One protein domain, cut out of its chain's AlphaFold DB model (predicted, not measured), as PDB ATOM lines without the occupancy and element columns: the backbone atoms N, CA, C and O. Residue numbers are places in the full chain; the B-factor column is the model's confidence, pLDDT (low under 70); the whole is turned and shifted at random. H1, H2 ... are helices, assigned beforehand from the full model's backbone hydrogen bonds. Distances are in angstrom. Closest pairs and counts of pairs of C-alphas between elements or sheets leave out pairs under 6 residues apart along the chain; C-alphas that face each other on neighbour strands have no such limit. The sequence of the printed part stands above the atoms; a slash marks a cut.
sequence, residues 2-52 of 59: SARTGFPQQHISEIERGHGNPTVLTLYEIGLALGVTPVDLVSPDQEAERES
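Overview. This is residues 2 to 52 of the 59 residues of the protein "Helix-turn-helix transcriptional regulator" of Phenylobacterium sp. 20VBR1 (UniProt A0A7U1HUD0). Four short helices make an open C: H2 forms one arm, H1 sits at the bend near the start of H2 and packs on H3, and H3 with H4 packed on it forms the other arm. H5 is set off from the other helices, at the far end of the longest axis. The printed part has 51 residues with five named helices, in the order H1, H2, H3, H4, H5, and no named strand; its class is all helix. The whole is compact, with a radius of gyration of the C-alphas of 11.1 A and spans of 31 by 22 by 16 A.

Along the chain. Find C-alpha 2 at (71.981, 106.575, 90.761), where H1, residues 2 to 5, begins. H2, residues 9 to 16, runs 10.4 A. Go on to C-alpha 24 at (82.591, 117.017, 100.488); from there H3, residues 24 to 34, the longest helix, runs 15.3 A. H4 is residues 38 to 41. H5, residues 45 to 51, runs 10.1 A and ends at C-alpha 51, (89.667, 95.944, 103.315).

Arrangement. Look at H1 first: it is close to H2 but not clearly touching, and their closest C-alphas, of Ser 2 and Gln 9, are 5.3 A apart. H1 and H3 touch, the closest C-alphas being those of Arg 4 and Ala 33, 5.7 A. H3 and H4 touch, closest at the C-alphas of Tyr 28 and Pro 38, 5.2 A. H2 and H3 are apart, and H5 touches no helix. Every O i to N i+4 pair is within hydrogen-bond range in H2 and H3, against 2 of 3 in H5; H1 and H4 are too short for such a pair.

Size, cuts and confidence. The C-alphas farthest apart, those of Ala 3 and Gln 46, are 31.6 A apart. The printed part has no cut and no long link. Look for low confidence, pLDDT under 70, at residues 2 to 5 and residue 52; the mean of the printed part is 83.2.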
ATOM      1  N   SER A   2      72.039 105.433  91.707       52.09
ATOM      2  CA  SER A   2      71.981 106.575  90.761       52.09
ATOM      3  C   SER A   2      70.629 107.314  90.679       52.09
ATOM      4  O   SER A   2      70.608 108.539  90.644       52.09
ATOM      5  N   ALA A   3      69.490 106.618  90.785       56.00
ATOM      6  CA  ALA A   3      68.169 107.264  90.798       56.00
ATOM      7  C   ALA A   3      67.884 108.157  92.028       56.00
ATOM      8  O   ALA A   3      66.934 108.930  91.997       56.00
ATOM      9  N   ARG A   4      68.656 108.037  93.120       62.16
ATOM     10  CA  ARG A   4      68.410 108.764  94.381       62.16
ATOM     11  C   ARG A   4      69.323 109.968  94.596       62.16
ATOM     12  O   ARG A   4      69.001 110.803  95.426       62.16
ATOM     13  N   THR A   5      70.442 110.051  93.878       60.81
ATOM     14  CA  THR A   5      71.472 111.076  94.110       60.81
ATOM     15  C   THR A   5      71.644 112.044  92.940       60.81
ATOM     16  O   THR A   5      72.364 113.021  93.070       60.81
ATOM     17  N   GLY A   6      71.025 111.784  91.780       72.12
ATOM     18  CA  GLY A   6      71.195 112.619  90.582       72.12
ATOM     19  C   GLY A   6      72.566 112.484  89.905       72.12
ATOM     20  O   GLY A   6      72.788 113.090  88.859       72.12
ATOM     21  N   PHE A   7      73.471 111.662  90.448       74.88
ATOM     22  CA  PHE A   7      74.789 111.436  89.864       74.88
ATOM     23  C   PHE A   7      74.766 110.376  88.757       74.88
ATOM     24  O   PHE A   7      74.075 109.352  88.883       74.88
ATOM     25  N   PRO A   8      75.596 110.552  87.709       81.69
ATOM     26  CA  PRO A   8      75.850 109.504  86.734       81.69
ATOM     27  C   PRO A   8      76.327 108.226  87.428       81.69
ATOM     28  O   PRO A   8      77.231 108.260  88.265       81.69
ATOM     29  N   GLN A   9      75.766 107.080  87.040       81.69
ATOM     30  CA  GLN A   9      76.129 105.781  87.614       81.69
ATOM     31  C   GLN A   9      77.630 105.484  87.492       81.69
ATOM     32  O   GLN A   9      78.205 104.906  88.406       81.69
ATOM     33  N   GLN A  10      78.278 105.929  86.409       81.69
ATOM     34  CA  GLN A  10      79.724 105.793  86.230       81.69
ATOM     35  C   GLN A  10      80.512 106.539  87.315       81.69
ATOM     36  O   GLN A  10      81.455 105.982  87.855       81.69
ATOM     37  N   HIS A  11      80.102 107.757  87.681       80.69
ATOM     38  CA  HIS A  11      80.784 108.545  88.709       80.69
ATOM     39  C   HIS A  11      80.681 107.885  90.089       80.69
ATOM     40  O   HIS A  11      81.683 107.759  90.784       80.69
ATOM     41  N   ILE A  12      79.491 107.383  90.440       82.00
ATOM     42  CA  ILE A  12      79.295 106.591  91.665       82.00
ATOM     43  C   ILE A  12      80.176 105.339  91.630       82.00
ATOM     44  O   ILE A  12      80.821 105.015  92.616       82.00
ATOM     45  N   SER A  13      80.253 104.666  90.483       85.88
ATOM     46  CA  SER A  13      81.024 103.433  90.343       85.88
ATOM     47  C   SER A  13      82.536 103.643  90.499       85.88
ATOM     48  O   SER A  13      83.218 102.766  91.017       85.88
ATOM     49  N   GLU A  14      83.070 104.792  90.080       85.50
ATOM     50  CA  GLU A  14      84.471 105.155  90.337       85.50
ATOM     51  C   GLU A  14      84.718 105.433  91.824       85.50
ATOM     52  O   GLU A  14      85.727 104.991  92.370       85.50
ATOM     53  N   ILE A  15      83.786 106.117  92.497       87.62
ATOM     54  CA  ILE A  15      83.869 106.388  93.941       87.62
ATOM     55  C   ILE A  15      83.803 105.082  94.744       87.62
ATOM     56  O   ILE A  15      84.644 104.860  95.606       87.62
ATOM     57  N   GLU A  16      82.866 104.183  94.427       83.62
ATOM     58  CA  GLU A  16      82.709 102.879  95.097       83.62
ATOM     59  C   GLU A  16      83.952 101.989  94.975       83.62
ATOM     60  O   GLU A  16      84.204 101.156  95.840       83.62
ATOM     61  N   ARG A  17      84.732 102.150  93.900       84.50
ATOM     62  CA  ARG A  17      85.990 101.417  93.705       84.50
ATOM     63  C   ARG A  17      87.207 102.141  94.293       84.50
ATOM     64  O   ARG A  17      88.311 101.624  94.173       84.50
ATOM     65  N   GLY A  18      87.039 103.333  94.868       80.25
ATOM     66  CA  GLY A  18      88.146 104.156  95.369       80.25
ATOM     67  C   GLY A  18      88.971 104.850  94.276       80.25
ATOM     68  O   GLY A  18      90.061 105.343  94.548       80.25
ATOM     69  N   HIS A  19      88.476 104.900  93.035       81.06
ATOM     70  CA  HIS A  19      89.141 105.566  91.903       81.06
ATOM     71  C   HIS A  19      88.690 107.026  91.709       81.06
ATOM     72  O   HIS A  19      89.340 107.789  90.994       81.06
ATOM     73  N   GLY A  20      87.580 107.431  92.329       78.00
ATOM     74  CA  GLY A  20      87.094 108.810  92.317       78.00
ATOM     75  C   GLY A  20      87.582 109.604  93.529       78.00
ATOM     76  O   GLY A  20      87.617 109.072  94.631       78.00
ATOM     77  N   ASN A  21      87.893 110.892  93.342       84.38
ATOM     78  CA  ASN A  21      88.114 111.845  94.437       84.38
ATOM     79  C   ASN A  21      86.832 112.677  94.656       84.38
ATOM     80  O   ASN A  21      86.691 113.739  94.035       84.38
ATOM     81  N   PRO A  22      85.846 112.181  95.430       88.31
ATOM     82  CA  PRO A  22      84.601 112.902  95.654       88.31
ATOM     83  C   PRO A  22      84.847 114.188  96.445       88.31
ATOM     84  O   PRO A  22      85.681 114.250  97.346       88.31
ATOM     85  N   THR A  23      84.069 115.225  96.143       91.25
ATOM     86  CA  THR A  23      84.055 116.433  96.977       91.25
ATOM     87  C   THR A  23      83.243 116.198  98.254       91.25
ATOM     88  O   THR A  23      82.396 115.307  98.308       91.25
ATOM     89  N   VAL A  24      83.419 117.053  99.266       91.31
ATOM     90  CA  VAL A  24      82.591 117.017 100.488       91.31
ATOM     91  C   VAL A  24      81.099 117.167 100.164       91.31
ATOM     92  O   VAL A  24      80.268 116.502 100.778       91.31
ATOM     93  N   LEU A  25      80.750 117.985  99.164       91.88
ATOM     94  CA  LEU A  25      79.369 118.126  98.696       91.88
ATOM     95  C   LEU A  25      78.836 116.812  98.110       91.88
ATOM     96  O   LEU A  25      77.723 116.404  98.426       91.88
ATOM     97  N   THR A  26      79.655 116.116  97.319       90.94
ATOM     98  CA  THR A  26      79.313 114.800  96.761       90.94
ATOM     99  C   THR A  26      79.014 113.790  97.870       90.94
ATOM    100  O   THR A  26      78.002 113.093  97.810       90.94
ATOM    101  N   LEU A  27      79.851 113.739  98.913       91.19
ATOM    102  CA  LEU A  27      79.625 112.866 100.071       91.19
ATOM    103  C   LEU A  27      78.347 113.239 100.833       91.19
ATOM    104  O   LEU A  27      77.616 112.357 101.277       91.19
ATOM    105  N   TYR A  28      78.044 114.531 100.944       92.62
ATOM    106  CA  TYR A  28      76.812 115.014 101.562       92.62
ATOM    107  C   TYR A  28      75.551 114.577 100.815       92.62
ATOM    108  O   TYR A  28      74.627 114.044 101.429       92.62
ATOM    109  N   GLU A  29      75.521 114.731  99.495       91.44
ATOM    110  CA  GLU A  29      74.377 114.319  98.675       91.44
ATOM    111  C   GLU A  29      74.176 112.794  98.685       91.44
ATOM    112  O   GLU A  29      73.040 112.314  98.747       91.44
ATOM    113  N   ILE A  30      75.269 112.021  98.700       90.94
ATOM    114  CA  ILE A  30      75.219 110.561  98.871       90.94
ATOM    115  C   ILE A  30      74.684 110.199 100.264       90.94
ATOM    116  O   ILE A  30      73.781 109.367 100.367       90.94
ATOM    117  N   GLY A  31      75.180 110.849 101.320       92.50
ATOM    118  CA  GLY A  31      74.721 110.639 102.694       92.50
ATOM    119  C   GLY A  31      73.218 110.881 102.847       92.50
ATOM    120  O   GLY A  31      72.502 110.013 103.347       92.50
ATOM    121  N   LEU A  32      72.708 111.992 102.302       92.31
ATOM    122  CA  LEU A  32      71.273 112.298 102.291       92.31
ATOM    123  C   LEU A  32      70.437 111.205 101.613       92.31
ATOM    124  O   LEU A  32      69.398 110.806 102.138       92.31
ATOM    125  N   ALA A  33      70.886 110.695 100.466       90.00
ATOM    126  CA  ALA A  33      70.170 109.653  99.731       90.00
ATOM    127  C   ALA A  33      70.179 108.281 100.433       90.00
ATOM    128  O   ALA A  33      69.313 107.440 100.157       90.00
ATOM    129  N   LEU A  34      71.166 108.046 101.302       90.31
ATOM    130  CA  LEU A  34      71.341 106.814 102.073       90.31
ATOM    131  C   LEU A  34      70.824 106.919 103.517       90.31
ATOM    132  O   LEU A  34      70.667 105.889 104.167       90.31
ATOM    133  N   GLY A  35      70.510 108.124 104.002       93.81
ATOM    134  CA  GLY A  35      70.096 108.361 105.386       93.81
ATOM    135  C   GLY A  35      71.246 108.284 106.393       93.81
ATOM    136  O   GLY A  35      71.008 107.943 107.550       93.81
ATOM    137  N   VAL A  36      72.475 108.577 105.959       95.56
ATOM    138  CA  VAL A  36      73.695 108.572 106.787       95.56
ATOM    139  C   VAL A  36      74.402 109.927 106.721       95.56
ATOM    140  O   VAL A  36      74.063 110.781 105.897       95.56
ATOM    141  N   THR A  37      75.390 110.149 107.584       95.25
ATOM    142  CA  THR A  37      76.209 111.365 107.555       95.25
ATOM    143  C   THR A  37      77.406 111.199 106.607       95.25
ATOM    144  O   THR A  37      77.832 110.075 106.349       95.25
ATOM    145  N   PRO A  38      78.010 112.292 106.099       92.06
ATOM    146  CA  PRO A  38      79.211 112.204 105.257       92.06
ATOM    147  C   PRO A  38      80.390 111.498 105.937       92.06
ATOM    148  O   PRO A  38      81.240 110.933 105.259       92.06
ATOM    149  N   VAL A  39      80.445 111.548 107.271       94.00
ATOM    150  CA  VAL A  39      81.504 110.922 108.073       94.00
ATOM    151  C   VAL A  39      81.385 109.398 108.045       94.00
ATOM    152  O   VAL A  39      82.400 108.716 108.068       94.00
ATOM    153  N   ASP A  40      80.170 108.863 107.901       93.31
ATOM    154  CA  ASP A  40      79.926 107.416 107.806       93.31
ATOM    155  C   ASP A  40      80.386 106.820 106.459       93.31
ATOM    156  O   ASP A  40      80.368 105.605 106.279       93.31
ATOM    157  N   LEU A  41      80.766 107.669 105.494       90.62
ATOM    158  CA  LEU A  41      81.190 107.283 104.143       90.62
ATOM    159  C   LEU A  41      82.709 107.349 103.937       90.62
ATOM    160  O   LEU A  41      83.178 107.124 102.822       90.62
ATOM    161  N   VAL A  42      83.471 107.706 104.972       90.44
ATOM    162  CA  VAL A  42      84.925 107.863 104.892       90.44
ATOM    163  C   VAL A  42      85.611 106.984 105.929       90.44
ATOM    164  O   VAL A  42      85.234 106.970 107.097       90.44
ATOM    165  N   SER A  43      86.661 106.295 105.497       89.19
ATOM    166  CA  SER A  43      87.539 105.504 106.360       89.19
ATOM    167  C   SER A  43      88.969 106.031 106.238       89.19
ATOM    168  O   SER A  43      89.333 106.541 105.177       89.19
ATOM    169  N   PRO A  44      89.803 105.924 107.288       87.38
ATOM    170  CA  PRO A  44      91.225 106.230 107.175       87.38
ATOM    171  C   PRO A  44      91.887 105.382 106.083       87.38
ATOM    172  O   PRO A  44      91.574 104.200 105.950       87.38
ATOM    173  N   ASP A  45      92.862 105.943 105.365       81.94
ATOM    174  CA  ASP A  45      93.534 105.253 104.251       81.94
ATOM    175  C   ASP A  45      94.091 103.876 104.656       81.94
ATOM    176  O   ASP A  45      93.944 102.892 103.936       81.94
ATOM    177  N   GLN A  46      94.651 103.769 105.868       81.12
ATOM    178  CA  GLN A  46      95.187 102.505 106.390       81.12
ATOM    179  C   GLN A  46      94.124 101.423 106.610       81.12
ATOM    180  O   GLN A  46      94.459 100.239 106.644       81.12
ATOM    181  N   GLU A  47      92.871 101.813 106.820       78.31
ATOM    182  CA  GLU A  47      91.741 100.899 106.984       78.31
ATOM    183  C   GLU A  47      91.203 100.478 105.612       78.31
ATOM    184  O   GLU A  47      91.033  99.285 105.362       78.31
ATOM    185  N   ALA A  48      91.094 101.424 104.673       73.88
ATOM    186  CA  ALA A  48      90.715 101.146 103.286       73.88
ATOM    187  C   ALA A  48      91.690 100.174 102.580       73.88
ATOM    188  O   ALA A  48      91.274  99.280 101.835       73.88
ATOM    189  N   GLU A  49      92.993 100.293 102.854       75.31
ATOM    190  CA  GLU A  49      94.017  99.368 102.347       75.31
ATOM    191  C   GLU A  49      93.879  97.942 102.909       75.31
ATOM    192  O   GLU A  49      94.221  96.980 102.221       75.31
ATOM    193  N   ARG A  50      93.377  97.783 104.141       75.44
ATOM    194  CA  ARG A  50      93.180  96.469 104.782       75.44
ATOM    195  C   ARG A  50      91.942  95.742 104.265       75.44
ATOM    196  O   ARG A  50      91.938  94.513 104.238       75.44
ATOM    197  N   GLU A  51      90.910  96.486 103.879       70.62
ATOM    198  CA  GLU A  51      89.667  95.944 103.315       70.62
ATOM    199  C   GLU A  51      89.805  95.577 101.830       70.62
ATOM    200  O   GLU A  51      89.064  94.737 101.311       70.62
ATOM    201  N   SER A  52      90.788  96.166 101.147       64.31
ATOM    202  CA  SER A  52      91.100  95.863  99.756       64.31
ATOM    203  C   SER A  52      91.816  94.506  99.650       64.31
ATOM    204  O   SER A  52      92.858  94.312 100.279       64.31
TER     205      SER A  52